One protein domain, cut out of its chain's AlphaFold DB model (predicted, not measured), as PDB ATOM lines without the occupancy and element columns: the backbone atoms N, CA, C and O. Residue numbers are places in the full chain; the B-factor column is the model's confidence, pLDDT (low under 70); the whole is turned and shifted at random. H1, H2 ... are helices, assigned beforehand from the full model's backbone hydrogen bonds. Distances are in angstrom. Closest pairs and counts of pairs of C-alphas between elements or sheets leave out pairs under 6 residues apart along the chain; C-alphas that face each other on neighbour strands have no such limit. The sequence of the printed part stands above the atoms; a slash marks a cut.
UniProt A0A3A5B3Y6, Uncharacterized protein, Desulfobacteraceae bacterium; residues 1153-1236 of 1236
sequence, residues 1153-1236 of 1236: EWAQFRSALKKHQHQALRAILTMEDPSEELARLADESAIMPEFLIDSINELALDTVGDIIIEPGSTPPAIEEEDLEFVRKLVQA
ATOM      1  N   GLU A1153     -17.196  38.666 -26.171       71.25
ATOM      2  CA  GLU A1153     -18.591  38.214 -26.283       71.25
ATOM      3  C   GLU A1153     -18.739  36.695 -26.041       71.25
ATOM      4  O   GLU A1153     -19.609  36.248 -25.293       71.25
ATOM      5  N   TRP A1154     -17.819  35.883 -26.572       76.62
ATOM      6  CA  TRP A1154     -17.792  34.429 -26.367       76.62
ATOM      7  C   TRP A1154     -17.255  34.029 -24.985       76.62
ATOM      8  O   TRP A1154     -17.642  32.991 -24.440       76.62
ATOM      9  N   ALA A1155     -16.387  34.848 -24.387       74.06
ATOM     10  CA  ALA A1155     -15.945  34.672 -23.005       74.06
ATOM     11  C   ALA A1155     -17.087  34.953 -22.009       74.06
ATOM     12  O   ALA A1155     -17.261  34.209 -21.039       74.06
ATOM     13  N   GLN A1156     -17.908  35.972 -22.286       72.00
ATOM     14  CA  GLN A1156     -19.123  36.273 -21.525       72.00
ATOM     15  C   GLN A1156     -20.169  35.162 -21.687       72.00
ATOM     16  O   GLN A1156     -20.656  34.651 -20.674       72.00
ATOM     17  N   PHE A1157     -20.409  34.691 -22.916       79.25
ATOM     18  CA  PHE A1157     -21.279  33.541 -23.190       79.25
ATOM     19  C   PHE A1157     -20.855  32.287 -22.407       79.25
ATOM     20  O   PHE A1157     -21.665  31.654 -21.726       79.25
ATOM     21  N   ARG A1158     -19.553  31.967 -22.402       77.50
ATOM     22  CA  ARG A1158     -18.989  30.847 -21.630       77.50
ATOM     23  C   ARG A1158     -19.239  30.981 -20.128       77.50
ATOM     24  O   ARG A1158     -19.516  29.982 -19.471       77.50
ATOM     25  N   SER A1159     -19.121  32.192 -19.585       74.00
ATOM     26  CA  SER A1159     -19.335  32.449 -18.156       74.00
ATOM     27  C   SER A1159     -20.810  32.375 -17.739       74.00
ATOM     28  O   SER A1159     -21.100  32.060 -16.585       74.00
ATOM     29  N   ALA A1160     -21.728  32.627 -18.676       76.81
ATOM     30  CA  ALA A1160     -23.165  32.647 -18.431       76.81
ATOM     31  C   ALA A1160     -23.846  31.278 -18.634       76.81
ATOM     32  O   ALA A1160     -24.941  31.051 -18.113       76.81
ATOM     33  N   LEU A1161     -23.199  30.342 -19.342       81.06
ATOM     34  CA  LEU A1161     -23.718  28.992 -19.576       81.06
ATOM     35  C   LEU A1161     -23.805  28.166 -18.285       81.06
ATOM     36  O   LEU A1161     -22.824  27.964 -17.561       81.06
ATOM     37  N   LYS A1162     -24.982  27.591 -18.024       80.75
ATOM     38  CA  LYS A1162     -25.188  26.675 -16.893       80.75
ATOM     39  C   LYS A1162     -24.624  25.285 -17.199       80.75
ATOM     40  O   LYS A1162     -24.502  24.860 -18.344       80.75
ATOM     41  N   LYS A1163     -24.331  24.512 -16.148       76.75
ATOM     42  CA  LYS A1163     -23.685  23.189 -16.253       76.75
ATOM     43  C   LYS A1163     -24.413  22.203 -17.188       76.75
ATOM     44  O   LYS A1163     -23.748  21.496 -17.937       76.75
ATOM     45  N   HIS A1164     -25.747  22.169 -17.163       76.50
ATOM     46  CA  HIS A1164     -26.560  21.304 -18.032       76.50
ATOM     47  C   HIS A1164     -26.593  21.795 -19.494       76.50
ATOM     48  O   HIS A1164     -26.604  20.978 -20.407       76.50
ATOM     49  N   GLN A1165     -26.510  23.111 -19.729       81.50
ATOM     50  CA  GLN A1165     -26.421  23.713 -21.068       81.50
ATOM     51  C   GLN A1165     -25.047  23.464 -21.720       81.50
ATOM     52  O   GLN A1165     -24.966  23.138 -22.902       81.50
ATOM     53  N   HIS A1166     -23.961  23.517 -20.938       81.50
ATOM     54  CA  HIS A1166     -22.615  23.143 -21.408       81.50
ATOM     55  C   HIS A1166     -22.533  21.652 -21.778       81.50
ATOM     56  O   HIS A1166     -21.958  21.283 -22.801       81.50
ATOM     57  N   GLN A1167     -23.178  20.785 -20.988       76.25
ATOM     58  CA  GLN A1167     -23.288  19.351 -21.278       76.25
ATOM     59  C   GLN A1167     -24.138  19.064 -22.524       76.25
ATOM     60  O   GLN A1167     -23.766  18.189 -23.303       76.25
ATOM     61  N   ALA A1168     -25.209  19.829 -22.753       79.31
ATOM     62  CA  ALA A1168     -26.026  19.745 -23.963       79.31
ATOM     63  C   ALA A1168     -25.236  20.135 -25.227       79.31
ATOM     64  O   ALA A1168     -25.204  19.361 -26.184       79.31
ATOM     65  N   LEU A1169     -24.503  21.259 -25.208       79.25
ATOM     66  CA  LEU A1169     -23.609  21.663 -26.310       79.25
ATOM     67  C   LEU A1169     -22.512  20.623 -26.578       79.25
ATOM     68  O   LEU A1169     -22.168  20.339 -27.726       79.25
ATOM     69  N   ARG A1170     -21.987  19.994 -25.519       80.06
ATOM     70  CA  ARG A1170     -21.016  18.902 -25.639       80.06
ATOM     71  C   ARG A1170     -21.625  17.637 -26.245       80.06
ATOM     72  O   ARG A1170     -20.962  17.000 -27.062       80.06
ATOM     73  N   ALA A1171     -22.850  17.268 -25.876       77.81
ATOM     74  CA  ALA A1171     -23.544  16.114 -26.445       77.81
ATOM     75  C   ALA A1171     -23.793  16.308 -27.950       77.81
ATOM     76  O   ALA A1171     -23.450  15.425 -28.736       77.81
ATOM     77  N   ILE A1172     -24.255  17.499 -28.349       80.44
ATOM     78  CA  ILE A1172     -24.500  17.879 -29.751       80.44
ATOM     79  C   ILE A1172     -23.211  17.847 -30.592       80.44
ATOM     80  O   ILE A1172     -23.230  17.426 -31.743       80.44
ATOM     81  N   LEU A1173     -22.063  18.228 -30.020       75.69
ATOM     82  CA  LEU A1173     -20.775  18.203 -30.729       75.69
ATOM     83  C   LEU A1173     -20.132  16.814 -30.861       75.69
ATOM     84  O   LEU A1173     -19.253  16.642 -31.709       75.69
ATOM     85  N   THR A1174     -20.478  15.862 -29.989       71.50
ATOM     86  CA  THR A1174     -19.710  14.610 -29.831       71.50
ATOM     87  C   THR A1174     -20.491  13.356 -30.232       71.50
ATOM     88  O   THR A1174     -19.869  12.338 -30.537       71.50
ATOM     89  N   MET A1175     -21.827  13.393 -30.216       73.44
ATOM     90  CA  MET A1175     -22.691  12.236 -30.480       73.44
ATOM     91  C   MET A1175     -23.363  12.352 -31.855       73.44
ATOM     92  O   MET A1175     -23.814  13.428 -32.227       73.44
ATOM     93  N   GLU A1176     -23.459  11.242 -32.598       58.03
ATOM     94  CA  GLU A1176     -24.171  11.204 -33.892       58.03
ATOM     95  C   GLU A1176     -25.698  11.341 -33.731       58.03
ATOM     96  O   GLU A1176     -26.358  11.854 -34.631       58.03
ATOM     97  N   ASP A1177     -26.252  10.928 -32.583       70.81
ATOM     98  CA  ASP A1177     -27.649  11.170 -32.201       70.81
ATOM     99  C   ASP A1177     -27.731  11.632 -30.730       70.81
ATOM    100  O   ASP A1177     -27.682  10.809 -29.811       70.81
ATOM    101  N   PRO A1178     -27.801  12.950 -30.472       73.62
ATOM    102  CA  PRO A1178     -27.831  13.513 -29.124       73.62
ATOM    103  C   PRO A1178     -29.228  13.476 -28.477       73.62
ATOM    104  O   PRO A1178     -29.371  13.902 -27.332       73.62
ATOM    105  N   SER A1179     -30.261  12.976 -29.167       70.88
ATOM    106  CA  SER A1179     -31.668  13.117 -28.755       70.88
ATOM    107  C   SER A1179     -31.993  12.436 -27.417       70.88
ATOM    108  O   SER A1179     -32.690  13.018 -26.587       70.88
ATOM    109  N   GLU A1180     -31.458  11.234 -27.164       72.00
ATOM    110  CA  GLU A1180     -31.677  10.516 -25.894       72.00
ATOM    111  C   GLU A1180     -30.959  11.182 -24.708       72.00
ATOM    112  O   GLU A1180     -31.503  11.242 -23.605       72.00
ATOM    113  N   GLU A1181     -29.758  11.727 -24.924       74.00
ATOM    114  CA  GLU A1181     -28.986  12.384 -23.862       74.00
ATOM    115  C   GLU A1181     -29.524  13.791 -23.561       74.00
ATOM    116  O   GLU A1181     -29.577  14.191 -22.399       74.00
ATOM    117  N   LEU A1182     -30.008  14.518 -24.574       75.38
ATOM    118  CA  LEU A1182     -30.717  15.788 -24.383       75.38
ATOM    119  C   LEU A1182     -32.047  15.586 -23.648       75.38
ATOM    120  O   LEU A1182     -32.363  16.380 -22.766       75.38
ATOM    121  N   ALA A1183     -32.780  14.502 -23.934       73.44
ATOM    122  CA  ALA A1183     -33.975  14.123 -23.176       73.44
ATOM    123  C   ALA A1183     -33.658  13.835 -21.703       73.44
ATOM    124  O   ALA A1183     -34.314  14.371 -20.811       73.44
ATOM    125  N   ARG A1184     -32.586  13.076 -21.442       79.94
ATOM    126  CA  ARG A1184     -32.115  12.775 -20.084       79.94
ATOM    127  C   ARG A1184     -31.706  14.037 -19.309       79.94
ATOM    128  O   ARG A1184     -32.072  14.181 -18.145       79.94
ATOM    129  N   LEU A1185     -30.963  14.951 -19.940       76.88
ATOM    130  CA  LEU A1185     -30.492  16.203 -19.322       76.88
ATOM    131  C   LEU A1185     -31.625  17.213 -19.075       76.88
ATOM    132  O   LEU A1185     -31.583  17.971 -18.100       76.88
ATOM    133  N   ALA A1186     -32.638  17.218 -19.944       73.94
ATOM    134  CA  ALA A1186     -33.823  18.050 -19.798       73.94
ATOM    135  C   ALA A1186     -34.732  17.536 -18.662       73.94
ATOM    136  O   ALA A1186     -35.138  18.328 -17.807       73.94
ATOM    137  N   ASP A1187     -34.919  16.213 -18.555       73.00
ATOM    138  CA  ASP A1187     -35.636  15.565 -17.444       73.00
ATOM    139  C   ASP A1187     -34.957  15.825 -16.084       73.00
ATOM    140  O   ASP A1187     -35.633  16.145 -15.103       73.00
ATOM    141  N   GLU A1188     -33.620  15.764 -16.017       72.81
ATOM    142  CA  GLU A1188     -32.847  16.097 -14.803       72.81
ATOM    143  C   GLU A1188     -33.022  17.561 -14.359       72.81
ATOM    144  O   GLU A1188     -32.859  17.875 -13.177       72.81
ATOM    145  N   SER A1189     -33.381  18.448 -15.291       61.59
ATOM    146  CA  SER A1189     -33.598  19.881 -15.054       61.59
ATOM    147  C   SER A1189     -35.088  20.270 -15.036       61.59
ATOM    148  O   SER A1189     -35.402  21.455 -14.928       61.59
ATOM    149  N   ALA A1190     -35.999  19.288 -15.112       72.19
ATOM    150  CA  ALA A1190     -37.455  19.456 -15.185       72.19
ATOM    151  C   ALA A1190     -37.943  20.407 -16.303       72.19
ATOM    152  O   ALA A1190     -38.943  21.110 -16.141       72.19
ATOM    153  N   ILE A1191     -37.242  20.426 -17.438       73.06
ATOM    154  CA  ILE A1191     -37.555  21.219 -18.637       73.06
ATOM    155  C   ILE A1191     -37.695  20.292 -19.847       73.06
ATOM    156  O   ILE A1191     -37.206  19.169 -19.834       73.06
ATOM    157  N   MET A1192     -38.379  20.745 -20.896       70.44
ATOM    158  CA  MET A1192     -38.472  19.991 -22.151       70.44
ATOM    159  C   MET A1192     -37.171  20.148 -22.969       70.44
ATOM    160  O   MET A1192     -36.565  21.224 -22.907       70.44
ATOM    161  N   PRO A1193     -36.736  19.140 -23.749       68.81
ATOM    162  CA  PRO A1193     -35.489  19.196 -24.528       68.81
ATOM    163  C   PRO A1193     -35.428  20.367 -25.512       68.81
ATOM    164  O   PRO A1193     -34.373  20.969 -25.699       68.81
ATOM    165  N   GLU A1194     -36.569  20.736 -26.089       73.19
ATOM    166  CA  GLU A1194     -36.698  21.880 -26.990       73.19
ATOM    167  C   GLU A1194     -36.437  23.196 -26.245       73.19
ATOM    168  O   GLU A1194     -35.714  24.059 -26.730       73.19
ATOM    169  N   PHE A1195     -36.927  23.306 -25.005       73.88
ATOM    170  CA  PHE A1195     -36.725  24.481 -24.154       73.88
ATOM    171  C   PHE A1195     -35.265  24.622 -23.696       73.88
ATOM    172  O   PHE A1195     -34.777  25.730 -23.486       73.88
ATOM    173  N   LEU A1196     -34.546  23.502 -23.551       77.50
ATOM    174  CA  LEU A1196     -33.114  23.502 -23.250       77.50
ATOM    175  C   LEU A1196     -32.304  24.077 -24.421       77.50
ATOM    176  O   LEU A1196     -31.410  24.889 -24.189       77.50
ATOM    177  N   ILE A1197     -32.645  23.710 -25.657       76.88
ATOM    178  CA  ILE A1197     -32.019  24.253 -26.872       76.88
ATOM    179  C   ILE A1197     -32.367  25.737 -27.041       76.88
ATOM    180  O   ILE A1197     -31.464  26.553 -27.228       76.88
ATOM    181  N   ASP A1198     -33.641  26.103 -26.876       74.81
ATOM    182  CA  ASP A1198     -34.089  27.498 -26.956       74.81
ATOM    183  C   ASP A1198     -33.388  28.373 -25.909       74.81
ATOM    184  O   ASP A1198     -32.943  29.469 -26.230       74.81
ATOM    185  N   SER A1199     -33.174  27.864 -24.689       77.62
ATOM    186  CA  SER A1199     -32.454  28.598 -23.637       77.62
ATOM    187  C   SER A1199     -30.970  28.838 -23.949       77.62
ATOM    188  O   SER A1199     -30.386  29.806 -23.467       77.62
ATOM    189  N   ILE A1200     -30.341  27.949 -24.727       80.69
ATOM    190  CA  ILE A1200     -28.948  28.105 -25.169       80.69
ATOM    191  C   ILE A1200     -28.876  29.149 -26.283       80.69
ATOM    192  O   ILE A1200     -27.983  29.994 -26.269       80.69
ATOM    193  N   ASN A1201     -29.832  29.111 -27.209       83.19
ATOM    194  CA  ASN A1201     -29.939  30.064 -28.306       83.19
ATOM    195  C   ASN A1201     -30.325  31.469 -27.834       83.19
ATOM    196  O   ASN A1201     -29.771  32.434 -28.341       83.19
ATOM    197  N   GLU A1202     -31.215  31.601 -26.850       78.19
ATOM    198  CA  GLU A1202     -31.569  32.888 -26.236       78.19
ATOM    199  C   GLU A1202     -30.349  33.514 -25.549       78.19
ATOM    200  O   GLU A1202     -30.044  34.684 -25.765       78.19
ATOM    201  N   LEU A1203     -29.576  32.704 -24.817       75.81
ATOM    202  CA  LEU A1203     -28.339  33.165 -24.194       75.81
ATOM    203  C   LEU A1203     -27.281  33.563 -25.235       75.81
ATOM    204  O   LEU A1203     -26.569  34.543 -25.039       75.81
ATOM    205  N   ALA A1204     -27.185  32.825 -26.344       75.56
ATOM    206  CA  ALA A1204     -26.282  33.161 -27.439       75.56
ATOM    207  C   ALA A1204     -26.716  34.450 -28.154       75.56
ATOM    208  O   ALA A1204     -25.867  35.279 -28.470       75.56
ATOM    209  N   LEU A1205     -28.021  34.681 -28.310       64.06
ATOM    210  CA  LEU A1205     -28.560  35.916 -28.876       64.06
ATOM    211  C   LEU A1205     -28.257  37.134 -27.990       64.06
ATOM    212  O   LEU A1205     -27.929  38.199 -28.504       64.06
ATOM    213  N   ASP A1206     -28.326  36.968 -26.667       64.75
ATOM    214  CA  ASP A1206     -28.070  38.042 -25.700       64.75
ATOM    215  C   ASP A1206     -26.581  38.401 -25.575       64.75
ATOM    216  O   ASP A1206     -26.250  39.556 -25.303       64.75
ATOM    217  N   THR A1207     -25.670  37.435 -25.759       73.62
ATOM    218  CA  THR A1207     -24.222  37.673 -25.599       73.62
ATOM    219  C   THR A1207     -23.454  37.765 -26.915       73.62
ATOM    220  O   THR A1207     -22.625  38.654 -27.070       73.62
ATOM    221  N   VAL A1208     -23.688  36.833 -27.843       72.38
ATOM    222  CA  VAL A1208     -22.982  36.723 -29.135       72.38
ATOM    223  C   VAL A1208     -23.757  37.445 -30.245       72.38
ATOM    224  O   VAL A1208     -23.170  37.853 -31.242       72.38
ATOM    225  N   GLY A1209     -25.063  37.669 -30.061       54.03
ATOM    226  CA  GLY A1209     -25.906  38.366 -31.034       54.03
ATOM    227  C   GLY A1209     -26.452  37.472 -32.148       54.03
ATOM    228  O   GLY A1209     -27.082  38.001 -33.063       54.03
ATOM    229  N   ASP A1210     -26.235  36.152 -32.073       67.88
ATOM    230  CA  ASP A1210     -26.694  35.175 -33.068       67.88
ATOM    231  C   ASP A1210     -27.138  33.837 -32.439       67.88
ATOM    232  O   ASP A1210     -26.826  33.534 -31.283       67.88
ATOM    233  N   ILE A1211     -27.900  33.045 -33.198       73.50
ATOM    234  CA  ILE A1211     -28.412  31.722 -32.809       73.50
ATOM    235  C   ILE A1211     -27.381  30.655 -33.192       73.50
ATOM    236  O   ILE A1211     -27.077  30.485 -34.363       73.50
ATOM    237  N   ILE A1212     -26.908  29.872 -32.219       78.75
ATOM    238  CA  ILE A1212     -25.822  28.901 -32.445       78.75
ATOM    239  C   ILE A1212     -26.293  27.470 -32.759       78.75
ATOM    240  O   ILE A1212     -25.518  26.682 -33.301       78.75
ATOM    241  N   ILE A1213     -27.527  27.089 -32.398       79.00
ATOM    242  CA  ILE A1213     -28.130  25.777 -32.703       79.00
ATOM    243  C   ILE A1213     -29.310  25.982 -33.655       79.00
ATOM    244  O   ILE A1213     -30.267  26.676 -33.306       79.00
ATOM    245  N   GLU A1214     -29.284  25.332 -34.819       73.56
ATOM    246  CA  GLU A1214     -30.272  25.546 -35.882       73.56
ATOM    247  C   GLU A1214     -31.695  25.116 -35.439       73.56
ATOM    248  O   GLU A1214     -31.930  23.939 -35.117       73.56
ATOM    249  N   PRO A1215     -32.685  26.033 -35.421       54.25
ATOM    250  CA  PRO A1215     -34.042  25.724 -34.985       54.25
ATOM    251  C   PRO A1215     -34.774  24.864 -36.027       54.25
ATOM    252  O   PRO A1215     -35.192  25.340 -37.082       54.25
ATOM    253  N   GLY A1216     -34.985  23.586 -35.698       57.44
ATOM    254  CA  GLY A1216     -35.728  22.630 -36.529       57.44
ATOM    255  C   GLY A1216     -34.893  21.501 -37.140       57.44
ATOM    256  O   GLY A1216     -35.466  20.651 -37.825       57.44
ATOM    257  N   SER A1217     -33.582  21.445 -36.877       57.31
ATOM    258  CA  SER A1217     -32.745  20.300 -37.257       57.31
ATOM    259  C   SER A1217     -33.000  19.094 -36.336       57.31
ATOM    260  O   SER A1217     -32.959  19.212 -35.111       57.31
ATOM    261  N   THR A1218     -33.245  17.914 -36.915       59.25
ATOM    262  CA  THR A1218     -33.321  16.628 -36.193       59.25
ATOM    263  C   THR A1218     -32.333  15.635 -36.818       59.25
ATOM    264  O   THR A1218     -32.619  15.135 -37.912       59.25
ATOM    265  N   PRO A1219     -31.200  15.320 -36.164       60.12
ATOM    266  CA  PRO A1219     -30.777  15.766 -34.828       60.12
ATOM    267  C   PRO A1219     -30.356  17.254 -34.775       60.12
ATOM    268  O   PRO A1219     -29.961  17.807 -35.802       60.12
ATOM    269  N   PRO A1220     -30.441  17.915 -33.602       67.56
ATOM    270  CA  PRO A1220     -30.034  19.311 -33.442       67.56
ATOM    271  C   PRO A1220     -28.551  19.482 -33.782       67.56
ATOM    272  O   PRO A1220     -27.715  18.719 -33.298       67.56
ATOM    273  N   ALA A1221     -28.239  20.471 -34.621       73.69
ATOM    274  CA  ALA A1221     -26.899  20.732 -35.137       73.69
ATOM    275  C   ALA A1221     -26.487  22.183 -34.861       73.69
ATOM    276  O   ALA A1221     -27.330  23.077 -34.795       73.69
ATOM    277  N   ILE A1222     -25.186  22.394 -34.664       78.56
ATOM    278  CA  ILE A1222     -24.601  23.730 -34.503       78.56
ATOM    279  C   ILE A1222     -24.321  24.304 -35.891       78.56
ATOM    280  O   ILE A1222     -23.792  23.585 -36.742       78.56
ATOM    281  N   GLU A1223     -24.648  25.579 -36.083       71.75
ATOM    282  CA  GLU A1223     -24.418  26.321 -37.327       71.75
ATOM    283  C   GLU A1223     -22.943  26.255 -37.767       71.75
ATOM    284  O   GLU A1223     -22.019  26.342 -36.948       71.75
ATOM    285  N   GLU A1224     -22.693  26.086 -39.073       64.81
ATOM    286  CA  GLU A1224     -21.335  25.861 -39.605       64.81
ATOM    287  C   GLU A1224     -20.378  27.033 -39.321       64.81
ATOM    288  O   GLU A1224     -19.170  26.817 -39.179       64.81
ATOM    289  N   GLU A1225     -20.911  28.253 -39.208       65.06
ATOM    290  CA  GLU A1225     -20.153  29.486 -38.958       65.06
ATOM    291  C   GLU A1225     -19.646  29.583 -37.502       65.06
ATOM    292  O   GLU A1225     -18.549  30.097 -37.263       65.06
ATOM    293  N   ASP A1226     -20.365  28.978 -36.548       73.94
ATOM    294  CA  ASP A1226     -20.079  29.045 -35.104       73.94
ATOM    295  C   ASP A1226     -19.404  27.787 -34.543       73.94
ATOM    296  O   ASP A1226     -18.854  27.771 -33.434       73.94
ATOM    297  N   LEU A1227     -19.380  26.712 -35.329       73.56
ATOM    298  CA  LEU A1227     -18.895  25.392 -34.937       73.56
ATOM    299  C   LEU A1227     -17.428  25.384 -34.460       73.56
ATOM    300  O   LEU A1227     -17.059  24.592 -33.587       73.56
ATOM    301  N   GLU A1228     -16.573  26.269 -34.985       70.25
ATOM    302  CA  GLU A1228     -15.176  26.394 -34.540       70.25
ATOM    303  C   GLU A1228     -15.053  27.072 -33.160       70.25
ATOM    304  O   GLU A1228     -14.182  26.701 -32.365       70.25
ATOM    305  N   PHE A1229     -15.942  28.019 -32.847       73.56
ATOM    306  CA  PHE A1229     -15.967  28.739 -31.571       73.56
ATOM    307  C   PHE A1229     -16.618  27.906 -30.466       73.56
ATOM    308  O   PHE A1229     -16.050  27.790 -29.377       73.56
ATOM    309  N   VAL A1230     -17.717  27.206 -30.766       73.19
ATOM    310  CA  VAL A1230     -18.363  26.289 -29.810       73.19
ATOM    311  C   VAL A1230     -17.445  25.104 -29.472       73.19
ATOM    312  O   VAL A1230     -17.357  24.695 -28.311       73.19
ATOM    313  N   ARG A1231     -16.657  24.591 -30.433       75.19
ATOM    314  CA  ARG A1231     -15.628  23.565 -30.154       75.19
ATOM    315  C   ARG A1231     -14.557  24.052 -29.180       75.19
ATOM    316  O   ARG A1231     -14.164  23.289 -28.298       75.19
ATOM    317  N   LYS A1232     -14.099  25.300 -29.313       73.31
ATOM    318  CA  LYS A1232     -13.128  25.908 -28.385       73.31
ATOM    319  C   LYS A1232     -13.746  26.134 -26.998       73.31
ATOM    320  O   LYS A1232     -13.090  25.872 -25.998       73.31
ATOM    321  N   LEU A1233     -15.025  26.508 -26.939       72.69
ATOM    322  CA  LEU A1233     -15.775  26.747 -25.701       72.69
ATOM    323  C   LEU A1233     -16.034  25.470 -24.875       72.69
ATOM    324  O   LEU A1233     -16.104  25.527 -23.647       72.69
ATOM    325  N   VAL A1234     -16.163  24.313 -25.535       68.81
ATOM    326  CA  VAL A1234     -16.409  23.010 -24.882       68.81
ATOM    327  C   VAL A1234     -15.113  22.256 -24.527       68.81
ATOM    328  O   VAL A1234     -15.133  21.395 -23.644       68.81
ATOM    329  N   GLN A1235     -13.991  22.559 -25.194       58.75
ATOM    330  CA  GLN A1235     -12.683  21.927 -24.941       58.75
ATOM    331  C   GLN A1235     -11.870  22.578 -23.810       58.75
ATOM    332  O   GLN A1235     -10.979  21.916 -23.273       58.75
ATOM    333  N   ALA A1236     -12.174  23.827 -23.450       48.91
ATOM    334  CA  ALA A1236     -11.566  24.559 -22.340       48.91
ATOM    335  C   ALA A1236     -12.430  24.473 -21.078       48.91
ATOM    336  O   ALA A1236     -11.846  24.432 -19.973       48.91
TER     337      ALA A1236
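Overview. This is residues 1153 to 1236 of the 1236 residues of an uncharacterized protein of Desulfobacteraceae bacterium (UniProt A0A3A5B3Y6). The longest helix, H4, crosses over a helical hairpin, H2 and H3, at about a right angle; its first residues meet H3 and its last ones meet H1. H5 packs on H2 with its end next to the last printed residue, 1236, and a long loop with no named element, residues 1208 to 1226, joins the end of H4 to the start of H5. The 84 residues printed hold five named helices, H1 to H5 in chain order, and no named strand, and the class is all helix. The whole is compact, with a radius of gyration of the C-alphas of 11.6 A, and its outline is rounded, spanning 30 by 24 by 23 A.

Along the chain. H4, residues 1193 to 1207, is 21.7 A from first to last C-alpha, from (-35.489, 19.196, -24.528) to (-24.222, 37.673, -25.599). H3, residues 1179 to 1188, is 14.3 A long, and H2, residues 1163 to 1174, is 16.5 A. H1, residues 1153 to 1160, spans 10.7 A and begins with C-alpha 1153 at (-18.591, 38.214, -26.283). H5, residues 1227 to 1235, spans 12.3 A and ends with C-alpha 1235 at (-12.683, 21.927, -24.941).

Arrangement. H4 touches H3 with residues 1193 to 1196 alone; the closest C-alphas, of Ala 1186 and Pro 1193, are 5.1 A apart, and the lines are about perpendicular at 83 degrees. H4 touches H1 with residues 1203 to 1207 alone, closest at the C-alphas of Phe 1157 and Thr 1207, 5.6 A, at a steep tilt of 48 degrees, opposite ways. H2 and H4 are close but not clearly touching: the closest C-alphas, of Gln 1165 and Ile 1200, are 6.5 A apart, and the lines are about perpendicular at 79 degrees. H2 and H3 form a helical hairpin and touch at a shallow tilt of 7 degrees, opposite ways, with the C-alphas of Ala 1168 and Leu 1182 closest at 6.2 A. H5 touches H2 at a steep tilt of 57 degrees, opposite ways; the closest C-alphas, of Arg 1170 and Val 1234, are 6.2 A apart. H5 and H1 only just touch, with 3 pairs of C-alphas within 8 A, the closest being those of Arg 1158 and Leu 1233 at 6.6 A. H3 is apart from H1 and from H5. In H1, H2, H3, H4 and H5 every O i to N i+4 pair is within hydrogen-bond range.

Size, cuts and confidence. The two C-alphas farthest apart, of Ala 1190 and Glu 1225, are 31.1 A apart. The printed part has no cut and ends at residue 1236, the chain's last. The link from H4 to H5 is long, with 19 residues; the links H1 to H2, H2 to H3 and H3 to H4 are tight. The mean pLDDT of the printed part is 72.4, and 18 residues are under 70, among them residues 1215 to 1220 and 1234 to 1236.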